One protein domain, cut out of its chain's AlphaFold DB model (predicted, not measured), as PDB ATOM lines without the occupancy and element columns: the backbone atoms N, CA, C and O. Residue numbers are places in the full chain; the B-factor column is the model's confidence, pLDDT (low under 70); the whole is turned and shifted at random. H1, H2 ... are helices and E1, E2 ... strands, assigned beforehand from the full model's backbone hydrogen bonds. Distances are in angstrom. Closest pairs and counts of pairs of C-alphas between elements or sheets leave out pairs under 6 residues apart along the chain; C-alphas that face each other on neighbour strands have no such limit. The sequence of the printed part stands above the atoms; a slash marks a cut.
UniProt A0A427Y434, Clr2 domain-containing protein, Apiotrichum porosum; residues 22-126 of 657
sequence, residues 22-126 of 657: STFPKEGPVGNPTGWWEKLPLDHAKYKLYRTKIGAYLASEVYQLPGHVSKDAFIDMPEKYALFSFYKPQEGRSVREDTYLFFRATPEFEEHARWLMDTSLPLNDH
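What this domain is: This is residues 22 to 126 of the 657 residues of the protein "Clr2 domain-containing protein" of Apiotrichum porosum (UniProt A0A427Y434). A small antiparallel sheet of three strands makes one end of the domain, and two helices, packed together at a steep angle, make the other end, with neither helix over a face of the sheet. A long link, residues 63 to 83, leads from the end of H1 back to the sheet. The printed part has 105 residues, with two named helices and three named strands in the order E1, H1, E2, E3, H2; the sheet's order is E1, E2, E3. The class is mixed, helices and strands, but under half of the residues are in named elements. The whole is loose, with a radius of gyration of the C-alphas of 16.2 A, and spans 49 by 33 by 21 A.

How they stand to each other: E2, residues 84 to 89, is the inner strand. E1, residues 36 to 39, is antiparallel to it, with N 85 and O 38 at 2.8 A, within hydrogen-bond range. E3, residues 95 to 100, forms a hairpin with E2, with N 86 and O 98 at 2.8 A. H1, residues 45 to 62, and H2, residues 106 to 117, touch; their closest C-alphas, of Tyr 50 and Thr 106, are 6.1 A apart. They run the same way at a steep tilt of 55 degrees. H2 is apart from E1 and E2. Every O i to N i+4 pair is within hydrogen-bond range in H1, and 6 of 8 are in H2.

Where its parts are: E1, 10.3 A long, begins at C-alpha 36 (-40.051, 17.055, -5.878). H1 is 25.0 A long, E2 16.2 A and E3 16.0 A. H2, 15.9 A long, ends at C-alpha 117 (-41.512, -14.723, -12.062).

The domain as a whole: The outline is only just elongated; the C-alphas farthest apart, of Gly 92 and Ser 120, are 51.3 A apart. The printed part has no cut, and the link from H1 to E2 is long. Residue 68 alone has pLDDT under 70.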
ATOM      1  N   SER A  22     -32.564   1.507  -1.050       94.12
ATOM      2  CA  SER A  22     -31.450   2.460  -1.102       94.12
ATOM      3  C   SER A  22     -31.425   3.266  -2.407       94.12
ATOM      4  O   SER A  22     -30.911   4.384  -2.443       94.12
ATOM      5  N   THR A  23     -32.039   2.726  -3.464       91.38
ATOM      6  CA  THR A  23     -32.134   3.361  -4.783       91.38
ATOM      7  C   THR A  23     -33.380   4.228  -4.948       91.38
ATOM      8  O   THR A  23     -33.534   4.886  -5.980       91.38
ATOM      9  N   PHE A  24     -34.271   4.263  -3.950       95.06
ATOM     10  CA  PHE A  24     -35.468   5.094  -4.002       95.06
ATOM     11  C   PHE A  24     -35.118   6.578  -4.197       95.06
ATOM     12  O   PHE A  24     -34.152   7.073  -3.603       95.06
ATOM     13  N   PRO A  25     -35.908   7.324  -4.997       94.62
ATOM     14  CA  PRO A  25     -35.772   8.770  -5.065       94.62
ATOM     15  C   PRO A  25     -35.857   9.376  -3.662       94.62
ATOM     16  O   PRO A  25     -36.751   9.041  -2.884       94.62
ATOM     17  N   LYS A  26     -34.931  10.282  -3.336       95.88
ATOM     18  CA  LYS A  26     -34.995  11.027  -2.076       95.88
ATOM     19  C   LYS A  26     -36.203  11.957  -2.120       95.88
ATOM     20  O   LYS A  26     -36.303  12.783  -3.030       95.88
ATOM     21  N   GLU A  27     -37.094  11.817  -1.145       95.75
ATOM     22  CA  GLU A  27     -38.249  12.700  -1.001       95.75
ATOM     23  C   GLU A  27     -37.774  14.150  -0.835       95.75
ATOM     24  O   GLU A  27     -36.798  14.431  -0.131       95.75
ATOM     25  N   GLY A  28     -38.409  15.060  -1.571       92.44
ATOM     26  CA  GLY A  28     -38.008  16.463  -1.647       92.44
ATOM     27  C   GLY A  28     -39.023  17.383  -0.970       92.44
ATOM     28  O   GLY A  28     -40.186  17.010  -0.837       92.44
ATOM     29  N   PRO A  29     -38.625  18.605  -0.577       94.50
ATOM     30  CA  PRO A  29     -39.569  19.574  -0.039       94.50
ATOM     31  C   PRO A  29     -40.609  19.961  -1.101       94.50
ATOM     32  O   PRO A  29     -40.266  20.240  -2.256       94.50
ATOM     33  N   VAL A  30     -41.876  20.010  -0.686       92.69
ATOM     34  CA  VAL A  30     -42.999  20.451  -1.522       92.69
ATOM     35  C   VAL A  30     -42.720  21.859  -2.056       92.69
ATOM     36  O   VAL A  30     -42.341  22.755  -1.303       92.69
ATOM     37  N   GLY A  31     -42.903  22.059  -3.364       86.19
ATOM     38  CA  GLY A  31     -42.689  23.357  -4.014       86.19
ATOM     39  C   GLY A  31     -41.272  23.603  -4.544       86.19
ATOM     40  O   GLY A  31     -40.981  24.721  -4.969       86.19
ATOM     41  N   ASN A  32     -40.398  22.590  -4.574       92.50
ATOM     42  CA  ASN A  32     -39.100  22.701  -5.243       92.50
ATOM     43  C   ASN A  32     -39.279  23.160  -6.717       92.50
ATOM     44  O   ASN A  32     -40.007  22.495  -7.463       92.50
ATOM     45  N   PRO A  33     -38.610  24.245  -7.170       92.12
ATOM     46  CA  PRO A  33     -38.733  24.763  -8.537       92.12
ATOM     47  C   PRO A  33     -38.402  23.742  -9.630       92.12
ATOM     48  O   PRO A  33     -38.964  23.797 -10.722       92.12
ATOM     49  N   THR A  34     -37.505  22.791  -9.349       94.06
ATOM     50  CA  THR A  34     -37.140  21.724 -10.294       94.06
ATOM     51  C   THR A  34     -38.068  20.509 -10.220       94.06
ATOM     52  O   THR A  34     -37.951  19.599 -11.041       94.06
ATOM     53  N   GLY A  35     -38.994  20.506  -9.262       95.75
ATOM     54  CA  GLY A  35     -39.872  19.401  -8.902       95.75
ATOM     55  C   GLY A  35     -39.404  18.633  -7.668       95.75
ATOM     56  O   GLY A  35     -38.247  18.741  -7.254       95.75
ATOM     57  N   TRP A  36     -40.315  17.873  -7.064       97.31
ATOM     58  CA  TRP A  36     -40.051  17.055  -5.878       97.31
ATOM     59  C   TRP A  36     -40.626  15.648  -6.038       97.31
ATOM     60  O   TRP A  36     -41.529  15.416  -6.842       97.31
ATOM     61  N   TRP A  37     -40.061  14.715  -5.279       97.56
ATOM     62  CA  TRP A  37     -40.526  13.338  -5.188       97.56
ATOM     63  C   TRP A  37     -41.286  13.136  -3.886       97.56
ATOM     64  O   TRP A  37     -40.871  13.656  -2.851       97.56
ATOM     65  N   GLU A  38     -42.347  12.347  -3.952       97.44
ATOM     66  CA  GLU A  38     -43.139  11.923  -2.801       97.44
ATOM     67  C   GLU A  38     -43.439  10.433  -2.927       97.44
ATOM     68  O   GLU A  38     -43.800   9.951  -4.007       97.44
ATOM     69  N   LYS A  39     -43.272   9.688  -1.835       97.50
ATOM     70  CA  LYS A  39     -43.625   8.271  -1.808       97.50
ATOM     71  C   LYS A  39     -45.138   8.124  -1.666       97.50
ATOM     72  O   LYS A  39     -45.728   8.637  -0.722       97.50
ATOM     73  N   LEU A  40     -45.768   7.383  -2.573       96.81
ATOM     74  CA  LEU A  40     -47.210   7.165  -2.509       96.81
ATOM     75  C   LEU A  40     -47.568   6.181  -1.383       96.81
ATOM     76  O   LEU A  40     -46.870   5.175  -1.201       96.81
ATOM     77  N   PRO A  41     -48.671   6.412  -0.649       95.62
ATOM     78  CA  PRO A  41     -49.144   5.467   0.353       95.62
ATOM     79  C   PRO A  41     -49.724   4.209  -0.318       95.62
ATOM     80  O   PRO A  41     -50.171   4.240  -1.467       95.62
ATOM     81  N   LEU A  42     -49.698   3.071   0.385       92.06
ATOM     82  CA  LEU A  42     -50.071   1.759  -0.177       92.06
ATOM     83  C   LEU A  42     -51.541   1.655  -0.615       92.06
ATOM     84  O   LEU A  42     -51.876   0.786  -1.420       92.06
ATOM     85  N   ASP A  43     -52.410   2.508  -0.079       91.81
ATOM     86  CA  ASP A  43     -53.832   2.623  -0.410       91.81
ATOM     87  C   ASP A  43     -54.104   3.547  -1.612       91.81
ATOM     88  O   ASP A  43     -55.238   3.634  -2.087       91.81
ATOM     89  N   HIS A  44     -53.074   4.197  -2.164       95.19
ATOM     90  CA  HIS A  44     -53.220   5.062  -3.326       95.19
ATOM     91  C   HIS A  44     -53.744   4.282  -4.546       95.19
ATOM     92  O   HIS A  44     -53.270   3.189  -4.869       95.19
ATOM     93  N   ALA A  45     -54.666   4.878  -5.311       93.88
ATOM     94  CA  ALA A  45     -55.323   4.227  -6.454       93.88
ATOM     95  C   ALA A  45     -54.343   3.683  -7.518       93.88
ATOM     96  O   ALA A  45     -54.654   2.735  -8.243       93.88
ATOM     97  N   LYS A  46     -53.135   4.256  -7.606       94.56
ATOM     98  CA  LYS A  46     -52.069   3.776  -8.501       94.56
ATOM     99  C   LYS A  46     -51.515   2.410  -8.098       94.56
ATOM    100  O   LYS A  46     -51.222   1.629  -8.996       94.56
ATOM    101  N   TYR A  47     -51.423   2.094  -6.805       94.88
ATOM    102  CA  TYR A  47     -51.047   0.746  -6.372       94.88
ATOM    103  C   TYR A  47     -52.071  -0.268  -6.871       94.88
ATOM    104  O   TYR A  47     -51.685  -1.230  -7.527       94.88
ATOM    105  N   LYS A  48     -53.372  -0.004  -6.680       93.94
ATOM    106  CA  LYS A  48     -54.446  -0.860  -7.211       93.94
ATOM    107  C   LYS A  48     -54.315  -1.068  -8.724       93.94
ATOM    108  O   LYS A  48     -54.378  -2.198  -9.189       93.94
ATOM    109  N   LEU A  49     -54.065   0.005  -9.481       93.56
ATOM    110  CA  LEU A  49     -53.867  -0.070 -10.931       93.56
ATOM    111  C   LEU A  49     -52.698  -0.988 -11.324       93.56
ATOM    112  O   LEU A  49     -52.872  -1.818 -12.212       93.56
ATOM    113  N   TYR A  50     -51.529  -0.832 -10.695       95.56
ATOM    114  CA  TYR A  50     -50.363  -1.679 -10.974       95.56
ATOM    115  C   TYR A  50     -50.638  -3.139 -10.614       95.56
ATOM    116  O   TYR A  50     -50.396  -4.013 -11.438       95.56
ATOM    117  N   ARG A  51     -51.217  -3.400  -9.438       95.19
ATOM    118  CA  ARG A  51     -51.534  -4.756  -8.972       95.19
ATOM    119  C   ARG A  51     -52.464  -5.504  -9.922       95.19
ATOM    120  O   ARG A  51     -52.170  -6.635 -10.295       95.19
ATOM    121  N   THR A  52     -53.557  -4.864 -10.343       95.00
ATOM    122  CA  THR A  52     -54.529  -5.465 -11.270       95.00
ATOM    123  C   THR A  52     -53.928  -5.666 -12.656       95.00
ATOM    124  O   THR A  52     -54.016  -6.748 -13.215       95.00
ATOM    125  N   LYS A  53     -53.265  -4.653 -13.224       95.94
ATOM    126  CA  LYS A  53     -52.710  -4.776 -14.579       95.94
ATOM    127  C   LYS A  53     -51.583  -5.805 -14.675       95.94
ATOM    128  O   LYS A  53     -51.551  -6.569 -15.630       95.94
ATOM    129  N   ILE A  54     -50.679  -5.832 -13.697       97.31
ATOM    130  CA  ILE A  54     -49.576  -6.801 -13.675       97.31
ATOM    131  C   ILE A  54     -50.093  -8.200 -13.353       97.31
ATOM    132  O   ILE A  54     -49.650  -9.158 -13.974       97.31
ATOM    133  N   GLY A  55     -51.063  -8.325 -12.442       96.88
ATOM    134  CA  GLY A  55     -51.714  -9.604 -12.161       96.88
ATOM    135  C   GLY A  55     -52.375 -10.185 -13.406       96.88
ATOM    136  O   GLY A  55     -52.116 -11.339 -13.736       96.88
ATOM    137  N   ALA A  56     -53.146  -9.370 -14.129       95.25
ATOM    138  CA  ALA A  56     -53.782  -9.763 -15.381       95.25
ATOM    139  C   ALA A  56     -52.768 -10.199 -16.446       95.25
ATOM    140  O   ALA A  56     -52.904 -11.278 -17.016       95.25
ATOM    141  N   TYR A  57     -51.709  -9.409 -16.649       96.12
ATOM    142  CA  TYR A  57     -50.627  -9.741 -17.577       96.12
ATOM    143  C   TYR A  57     -49.934 -11.067 -17.228       96.12
ATOM    144  O   TYR A  57     -49.732 -11.910 -18.096       96.12
ATOM    145  N   LEU A  58     -49.572 -11.288 -15.960       96.88
ATOM    146  CA  LEU A  58     -48.924 -12.536 -15.543       96.88
ATOM    147  C   LEU A  58     -49.874 -13.734 -15.670       96.88
ATOM    148  O   LEU A  58     -49.455 -14.815 -16.081       96.88
ATOM    149  N   ALA A  59     -51.154 -13.545 -15.347       96.19
ATOM    150  CA  ALA A  59     -52.169 -14.578 -15.491       96.19
ATOM    151  C   ALA A  59     -52.351 -15.002 -16.955       96.19
ATOM    152  O   ALA A  59     -52.370 -16.203 -17.214       96.19
ATOM    153  N   SER A  60     -52.446 -14.056 -17.898       93.12
ATOM    154  CA  SER A  60     -52.647 -14.372 -19.319       93.12
ATOM    155  C   SER A  60     -51.361 -14.823 -20.011       93.12
ATOM    156  O   SER A  60     -51.337 -15.874 -20.644       93.12
ATOM    157  N   GLU A  61     -50.274 -14.065 -19.866       92.94
ATOM    158  CA  GLU A  61     -49.081 -14.229 -20.699       92.94
ATOM    159  C   GLU A  61     -48.049 -15.199 -20.122       92.94
ATOM    160  O   GLU A  61     -47.242 -15.742 -20.873       92.94
ATOM    161  N   VAL A  62     -48.005 -15.373 -18.796       94.12
ATOM    162  CA  VAL A  62     -46.982 -16.206 -18.137       94.12
ATOM    163  C   VAL A  62     -47.557 -17.552 -17.725       94.12
ATOM    164  O   VAL A  62     -46.967 -18.585 -18.028       94.12
ATOM    165  N   TYR A  63     -48.715 -17.553 -17.067       94.62
ATOM    166  CA  TYR A  63     -49.331 -18.782 -16.563       94.62
ATOM    167  C   TYR A  63     -50.457 -19.332 -17.437       94.62
ATOM    168  O   TYR A  63     -50.897 -20.448 -17.177       94.62
ATOM    169  N   GLN A  64     -50.918 -18.574 -18.440       92.81
ATOM    170  CA  GLN A  64     -52.013 -18.961 -19.341       92.81
ATOM    171  C   GLN A  64     -53.247 -19.467 -18.573       92.81
ATOM    172  O   GLN A  64     -53.847 -20.490 -18.904       92.81
ATOM    173  N   LEU A  65     -53.606 -18.761 -17.496       90.81
ATOM    174  CA  LEU A  65     -54.749 -19.115 -16.663       90.81
ATOM    175  C   LEU A  65     -56.053 -18.956 -17.465       90.81
ATOM    176  O   LEU A  65     -56.222 -17.956 -18.166       90.81
ATOM    177  N   PRO A  66     -56.999 -19.901 -17.353       80.81
ATOM    178  CA  PRO A  66     -58.225 -19.881 -18.142       80.81
ATOM    179  C   PRO A  66     -59.196 -18.755 -17.731       80.81
ATOM    180  O   PRO A  66     -59.414 -18.498 -16.545       80.81
ATOM    181  N   GLY A  67     -59.855 -18.148 -18.727       74.19
ATOM    182  CA  GLY A  67     -61.082 -17.349 -18.573       74.19
ATOM    183  C   GLY A  67     -60.993 -16.110 -17.667       74.19
ATOM    184  O   GLY A  67     -59.967 -15.425 -17.616       74.19
ATOM    185  N   HIS A  68     -62.102 -15.825 -16.959       62.03
ATOM    186  CA  HIS A  68     -62.336 -14.639 -16.108       62.03
ATOM    187  C   HIS A  68     -61.239 -14.378 -15.061       62.03
ATOM    188  O   HIS A  68     -61.013 -13.228 -14.681       62.03
ATOM    189  N   VAL A  69     -60.499 -15.416 -14.648       71.50
ATOM    190  CA  VAL A  69     -59.371 -15.297 -13.710       71.50
ATOM    191  C   VAL A  69     -58.306 -14.336 -14.242       71.50
ATOM    192  O   VAL A  69     -57.706 -13.617 -13.454       71.50
ATOM    193  N   SER A  70     -58.095 -14.268 -15.561       75.00
ATOM    194  CA  SER A  70     -57.103 -13.375 -16.174       75.00
ATOM    195  C   SER A  70     -57.479 -11.889 -16.103       75.00
ATOM    196  O   SER A  70     -56.600 -11.059 -15.903       75.00
ATOM    197  N   LYS A  71     -58.767 -11.526 -16.212       77.69
ATOM    198  CA  LYS A  71     -59.215 -10.117 -16.213       77.69
ATOM    199  C   LYS A  71     -59.263  -9.523 -14.800       77.69
ATOM    200  O   LYS A  71     -58.876  -8.370 -14.610       77.69
ATOM    201  N   ASP A  72     -59.674 -10.326 -13.817       87.31
ATOM    202  CA  ASP A  72     -59.775  -9.917 -12.407       87.31
ATOM    203  C   ASP A  72     -58.529 -10.272 -11.578       87.31
ATOM    204  O   ASP A  72     -58.479 -10.026 -10.367       87.31
ATOM    205  N   ALA A  73     -57.499 -10.842 -12.214       92.12
ATOM    206  CA  ALA A  73     -56.261 -11.189 -11.540       92.12
ATOM    207  C   ALA A  73     -55.556  -9.949 -10.978       92.12
ATOM    208  O   ALA A  73     -55.358  -8.942 -11.654       92.12
ATOM    209  N   PHE A  74     -55.097 -10.050  -9.733       95.12
ATOM    210  CA  PHE A  74     -54.208  -9.068  -9.134       95.12
ATOM    211  C   PHE A  74     -53.110  -9.757  -8.325       95.12
ATOM    212  O   PHE A  74     -53.319 -10.787  -7.679       95.12
ATOM    213  N   ILE A  75     -51.934  -9.144  -8.348       96.06
ATOM    214  CA  ILE A  75     -50.768  -9.525  -7.551       96.06
ATOM    215  C   ILE A  75     -50.312  -8.298  -6.764       96.06
ATOM    216  O   ILE A  75     -50.401  -7.186  -7.280       96.06
ATOM    217  N   ASP A  76     -49.854  -8.465  -5.522       94.38
ATOM    218  CA  ASP A  76     -49.263  -7.356  -4.760       94.38
ATOM    219  C   ASP A  76     -47.972  -6.833  -5.425       94.38
ATOM    220  O   ASP A  76     -47.536  -7.349  -6.448       94.38
ATOM    221  N   MET A  77     -47.355  -5.770  -4.903       95.12
ATOM    222  CA  MET A  77     -46.048  -5.334  -5.426       95.12
ATOM    223  C   MET A  77     -44.943  -6.294  -4.961       95.12
ATOM    224  O   MET A  77     -45.064  -6.819  -3.851       95.12
ATOM    225  N   PRO A  78     -43.861  -6.508  -5.738       95.88
ATOM    226  CA  PRO A  78     -42.733  -7.288  -5.248       95.88
ATOM    227  C   PRO A  78     -42.140  -6.647  -3.994       95.88
ATOM    228  O   PRO A  78     -42.261  -5.438  -3.766       95.88
ATOM    229  N   GLU A  79     -41.494  -7.460  -3.162       95.38
ATOM    230  CA  GLU A  79     -40.886  -6.975  -1.926       95.38
ATOM    231  C   GLU A  79     -39.939  -5.801  -2.220       95.38
ATOM    232  O   GLU A  79     -39.242  -5.806  -3.229       95.38
ATOM    233  N   LYS A  80     -39.905  -4.778  -1.360       95.81
ATOM    234  CA  LYS A  80     -39.022  -3.604  -1.516       95.81
ATOM    235  C   LYS A  80     -39.270  -2.741  -2.765       95.81
ATOM    236  O   LYS A  80     -38.471  -1.854  -3.045       95.81
ATOM    237  N   TYR A  81     -40.387  -2.912  -3.466       96.31
ATOM    238  CA  TYR A  81     -40.852  -1.942  -4.458       96.31
ATOM    239  C   TYR A  81     -41.764  -0.883  -3.832       96.31
ATOM    240  O   TYR A  81     -42.562  -1.164  -2.935       96.31
ATOM    241  N   ALA A  82     -41.690   0.348  -4.338       96.94
ATOM    242  CA  ALA A  82     -42.594   1.427  -3.959       96.94
ATOM    243  C   ALA A  82     -42.902   2.342  -5.148       96.94
ATOM    244  O   ALA A  82     -42.072   2.511  -6.041       96.94
ATOM    245  N   LEU A  83     -44.101   2.929  -5.150       97.00
ATOM    246  CA  LEU A  83     -44.479   3.954  -6.112       97.00
ATOM    247  C   LEU A  83     -44.125   5.334  -5.564       97.00
ATOM    248  O   LEU A  83     -44.361   5.630  -4.393       97.00
ATOM    249  N   PHE A  84     -43.619   6.187  -6.442       97.75
ATOM    250  CA  PHE A  84     -43.330   7.584  -6.157       97.75
ATOM    251  C   PHE A  84     -44.037   8.470  -7.173       97.75
ATOM    252  O   PHE A  84     -44.089   8.132  -8.355       97.75
ATOM    253  N   SER A  85     -44.538   9.616  -6.735       96.94
ATOM    254  CA  SER A  85     -44.987  10.674  -7.633       96.94
ATOM    255  C   SER A  85     -43.910  11.747  -7.729       96.94
ATOM    256  O   SER A  85     -43.376  12.213  -6.724       96.94
ATOM    257  N   PHE A  86     -43.560  12.113  -8.960       96.75
ATOM    258  CA  PHE A  86     -42.741  13.275  -9.264       96.75
ATOM    259  C   PHE A  86     -43.653  14.430  -9.644       96.75
ATOM    260  O   PHE A  86     -44.364  14.383 -10.653       96.75
ATOM    261  N   TYR A  87     -43.606  15.483  -8.845       95.94
ATOM    262  CA  TYR A  87     -44.373  16.694  -9.058       95.94
ATOM    263  C   TYR A  87     -43.488  17.728  -9.736       95.94
ATOM    264  O   TYR A  87     -42.531  18.220  -9.142       95.94
ATOM    265  N   LYS A  88     -43.798  18.066 -10.990       95.88
ATOM    266  CA  LYS A  88     -43.063  19.051 -11.783       95.88
ATOM    267  C   LYS A  88     -43.888  20.327 -11.976       95.88
ATOM    268  O   LYS A  88     -44.862  20.291 -12.741       95.88
ATOM    269  N   PRO A  89     -43.490  21.462 -11.373       94.50
ATOM    270  CA  PRO A  89     -44.109  22.756 -11.645       94.50
ATOM    271  C   PRO A  89     -44.121  23.080 -13.148       94.50
ATOM    272  O   PRO A  89     -43.150  22.818 -13.861       94.50
ATOM    273  N   GLN A  90     -45.233  23.619 -13.638       95.69
ATOM    274  CA  GLN A  90     -45.405  24.135 -14.998       95.69
ATOM    275  C   GLN A  90     -45.612  25.655 -14.962       95.69
ATOM    276  O   GLN A  90     -45.939  26.240 -13.924       95.69
ATOM    277  N   GLU A  91     -45.463  26.303 -16.118       89.44
ATOM    278  CA  GLU A  91     -45.859  27.702 -16.289       89.44
ATOM    279  C   GLU A  91     -47.351  27.873 -15.935       89.44
ATOM    280  O   GLU A  91     -48.194  27.054 -16.307       89.44
ATOM    281  N   GLY A  92     -47.681  28.910 -15.159       87.06
ATOM    282  CA  GLY A  92     -49.059  29.173 -14.720       87.06
ATOM    283  C   GLY A  92     -49.490  28.495 -13.412       87.06
ATOM    284  O   GLY A  92     -50.683  28.321 -13.197       87.06
ATOM    285  N   ARG A  93     -48.547  28.128 -12.527       86.88
ATOM    286  CA  ARG A  93     -48.797  27.525 -11.191       86.88
ATOM    287  C   ARG A  93     -49.454  26.137 -11.197       86.88
ATOM    288  O   ARG A  93     -49.752  25.614 -10.127       86.88
ATOM    289  N   SER A  94     -49.658  25.515 -12.359       89.69
ATOM    290  CA  SER A  94     -50.088  24.114 -12.417       89.69
ATOM    291  C   SER A  94     -48.912  23.178 -12.119       89.69
ATOM    292  O   SER A  94     -47.759  23.496 -12.411       89.69
ATOM    293  N   VAL A  95     -49.187  22.023 -11.515       93.06
ATOM    294  CA  VAL A  95     -48.177  21.006 -11.199       93.06
ATOM    295  C   VAL A  95     -48.522  19.745 -11.977       93.06
ATOM    296  O   VAL A  95     -49.640  19.243 -11.890       93.06
ATOM    297  N   ARG A  96     -47.571  19.240 -12.766       91.94
ATOM    298  CA  ARG A  96     -47.710  17.951 -13.446       91.94
ATOM    299  C   ARG A  96     -47.254  16.842 -12.508       91.94
ATOM    300  O   ARG A  96     -46.135  16.908 -12.013       91.94
ATOM    301  N   GLU A  97     -48.088  15.830 -12.316       94.94
ATOM    302  CA  GLU A  97     -47.754  14.631 -11.547       94.94
ATOM    303  C   GLU A  97     -47.429  13.467 -12.491       94.94
ATOM    304  O   GLU A  97     -48.249  13.086 -13.330       94.94
ATOM    305  N   ASP A  98     -46.239  12.894 -12.335       92.44
ATOM    306  CA  ASP A  98     -45.786  11.703 -13.047       92.44
ATOM    307  C   ASP A  98     -45.522  10.583 -12.013       92.44
ATOM    308  O   ASP A  98     -44.721  10.765 -11.102       92.44
ATOM    309  N   THR A  99     -46.185   9.424 -12.117       94.75
ATOM    310  CA  THR A  99     -46.017   8.304 -11.159       94.75
ATOM    311  C   THR A  99     -44.985   7.284 -11.655       94.75
ATOM    312  O   THR A  99     -45.069   6.844 -12.800       94.75
ATOM    313  N   TYR A 100     -44.081   6.835 -10.782       93.56
ATOM    314  CA  TYR A 100     -42.980   5.922 -11.095       93.56
ATOM    315  C   TYR A 100     -42.901   4.735 -10.132       93.56
ATOM    316  O   TYR A 100     -42.997   4.905  -8.921       93.56
ATOM    317  N   LEU A 101     -42.625   3.550 -10.679       87.00
ATOM    318  CA  LEU A 101     -42.215   2.331  -9.965       87.00
ATOM    319  C   LEU A 101     -40.735   2.020 -10.266       87.00
ATOM    320  O   LEU A 101     -40.396   0.884 -10.557       87.00
ATOM    321  N   PHE A 102     -39.886   3.043 -10.414       84.69
ATOM    322  CA  PHE A 102     -38.699   3.053 -11.306       84.69
ATOM    323  C   PHE A 102     -39.023   2.993 -12.808       84.69
ATOM    324  O   PHE A 102     -38.313   3.590 -13.618       84.69
ATOM    325  N   PHE A 103     -40.140   2.370 -13.167       89.25
ATOM    326  CA  PHE A 103     -40.753   2.388 -14.494       89.25
ATOM    327  C   PHE A 103     -41.775   3.523 -14.601       89.25
ATOM    328  O   PHE A 103     -42.425   3.867 -13.612       89.25
ATOM    329  N   ARG A 104     -41.933   4.119 -15.788       84.50
ATOM    330  CA  ARG A 104     -42.837   5.270 -16.005       84.50
ATOM    331  C   ARG A 104     -44.297   4.860 -16.148       84.50
ATOM    332  O   ARG A 104     -45.194   5.690 -16.010       84.50
ATOM    333  N   ALA A 105     -44.537   3.601 -16.494       90.06
ATOM    334  CA  ALA A 105     -45.863   3.066 -16.726       90.06
ATOM    335  C   ALA A 105     -45.876   1.549 -16.535       90.06
ATOM    336  O   ALA A 105     -44.853   0.883 -16.659       90.06
ATOM    337  N   THR A 106     -47.068   1.003 -16.307       94.00
ATOM    338  CA  THR A 106     -47.267  -0.436 -16.127       94.00
ATOM    339  C   THR A 106     -46.723  -1.300 -17.275       94.00
ATOM    340  O   THR A 106     -46.040  -2.264 -16.955       94.00
ATOM    341  N   PRO A 107     -46.888  -0.942 -18.570       91.19
ATOM    342  CA  PRO A 107     -46.333  -1.745 -19.665       91.19
ATOM    343  C   PRO A 107     -44.806  -1.837 -19.670       91.19
ATOM    344  O   PRO A 107     -44.248  -2.812 -20.151       91.19
ATOM    345  N   GLU A 108     -44.109  -0.836 -19.119       88.88
ATOM    346  CA  GLU A 108     -42.651  -0.914 -18.974       88.88
ATOM    347  C   GLU A 108     -42.247  -1.903 -17.864       88.88
ATOM    348  O   GLU A 108     -41.147  -2.442 -17.903       88.88
ATOM    349  N   PHE A 109     -43.127  -2.148 -16.886       94.81
ATOM    350  CA  PHE A 109     -42.888  -3.076 -15.780       94.81
ATOM    351  C   PHE A 109     -43.336  -4.514 -16.085       94.81
ATOM    352  O   PHE A 109     -42.850  -5.431 -15.439       94.81
ATOM    353  N   GLU A 110     -44.226  -4.739 -17.057       94.88
ATOM    354  CA  GLU A 110     -44.730  -6.075 -17.432       94.88
ATOM    355  C   GLU A 110     -43.597  -7.060 -17.765       94.88
ATOM    356  O   GLU A 110     -43.558  -8.177 -17.251       94.88
ATOM    357  N   GLU A 111     -42.613  -6.632 -18.554       90.81
ATOM    358  CA  GLU A 111     -41.487  -7.496 -18.919       90.81
ATOM    359  C   GLU A 111     -40.572  -7.808 -17.726       90.81
ATOM    360  O   GLU A 111     -40.134  -8.947 -17.551       90.81
ATOM    361  N   HIS A 112     -40.347  -6.818 -16.854       94.31
ATOM    362  CA  HIS A 112     -39.599  -7.011 -15.609       94.31
ATOM    363  C   HIS A 112     -40.348  -7.933 -14.645       94.31
ATOM    364  O   HIS A 112     -39.747  -8.799 -14.019       94.31
ATOM    365  N   ALA A 113     -41.672  -7.801 -14.569       96.00
ATOM    366  CA  ALA A 113     -42.536  -8.687 -13.805       96.00
ATOM    367  C   ALA A 113     -42.422 -10.136 -14.299       96.00
ATOM    368  O   ALA A 113     -42.234 -11.032 -13.482       96.00
ATOM    369  N   ARG A 114     -42.455 -10.384 -15.615       95.50
ATOM    370  CA  ARG A 114     -42.219 -11.729 -16.174       95.50
ATOM    371  C   ARG A 114     -40.859 -12.284 -15.749       95.50
ATOM    372  O   ARG A 114     -40.787 -13.427 -15.308       95.50
ATOM    373  N   TRP A 115     -39.802 -11.480 -15.841       94.69
ATOM    374  CA  TRP A 115     -38.464 -11.880 -15.397       94.69
ATOM    375  C   TRP A 115     -38.418 -12.175 -13.895       94.69
ATOM    376  O   TRP A 115     -37.829 -13.173 -13.489       94.69
ATOM    377  N   LEU A 116     -39.084 -11.378 -13.056       95.94
ATOM    378  CA  LEU A 116     -39.204 -11.661 -11.626       95.94
ATOM    379  C   LEU A 116     -39.908 -12.996 -11.356       95.94
ATOM    380  O   LEU A 116     -39.537 -13.672 -10.403       95.94
ATOM    381  N   MET A 117     -40.849 -13.421 -12.199       96.56
ATOM    382  CA  MET A 117     -41.512 -14.723 -12.062       96.56
ATOM    383  C   MET A 117     -40.650 -15.910 -12.533       96.56
ATOM    384  O   MET A 117     -40.875 -17.035 -12.091       96.56
ATOM    385  N   ASP A 118     -39.640 -15.685 -13.377       94.81
ATOM    386  CA  ASP A 118     -38.782 -16.743 -13.926       94.81
ATOM    387  C   ASP A 118     -37.541 -17.016 -13.060       94.81
ATOM    388  O   ASP A 118     -36.454 -16.482 -13.283       94.81
ATOM    389  N   THR A 119     -37.681 -17.907 -12.079       94.88
ATOM    390  CA  THR A 119     -36.585 -18.285 -11.164       94.88
ATOM    391  C   THR A 119     -35.359 -18.926 -11.831       94.88
ATOM    392  O   THR A 119     -34.324 -19.030 -11.174       94.88
ATOM    393  N   SER A 120     -35.434 -19.318 -13.111       94.31
ATOM    394  CA  SER A 120     -34.301 -19.915 -13.831       94.31
ATOM    395  C   SER A 120     -33.236 -18.893 -14.248       94.31
ATOM    396  O   SER A 120     -32.078 -19.258 -14.459       94.31
ATOM    397  N   LEU A 121     -33.596 -17.608 -14.327       90.62
ATOM    398  CA  LEU A 121     -32.692 -16.530 -14.743       90.62
ATOM    399  C   LEU A 121     -31.958 -15.909 -13.539       90.62
ATOM    400  O   LEU A 121     -32.566 -15.764 -12.483       90.62
ATOM    401  N   PRO A 122     -30.688 -15.481 -13.640       91.88
ATOM    402  CA  PRO A 122     -29.997 -14.805 -12.537       91.88
ATOM    403  C   PRO A 122     -30.622 -13.445 -12.176       91.88
ATOM    404  O   PRO A 122     -30.954 -12.662 -13.062       91.88
ATOM    405  N   LEU A 123     -30.721 -13.123 -10.877       90.94
ATOM    406  CA  LEU A 123     -31.320 -11.862 -10.390       90.94
ATOM    407  C   LEU A 123     -30.491 -10.608 -10.750       90.94
ATOM    408  O   LEU A 123     -30.979  -9.492 -10.674       90.94
ATOM    409  N   ASN A 124     -29.228 -10.778 -11.134       87.12
ATOM    410  CA  ASN A 124     -28.334  -9.696 -11.552       87.12
ATOM    411  C   ASN A 124     -28.301  -9.479 -13.077       87.12
ATOM    412  O   ASN A 124     -27.625  -8.557 -13.541       87.12
ATOM    413  N   ASP A 125     -28.997 -10.306 -13.864       84.38
ATOM    414  CA  ASP A 125     -29.033 -10.178 -15.320       84.38
ATOM    415  C   ASP A 125     -30.200  -9.295 -15.783       84.38
ATOM    416  O   ASP A 125     -31.313  -9.756 -16.038       84.38
ATOM    417  N   HIS A 126     -29.916  -7.999 -15.931       76.56
ATOM    418  CA  HIS A 126     -30.849  -7.007 -16.479       76.56
ATOM    419  C   HIS A 126     -30.604  -6.703 -17.969       76.56
ATOM    420  O   HIS A 126     -31.070  -5.676 -18.477       76.56
TER     421      HIS A 126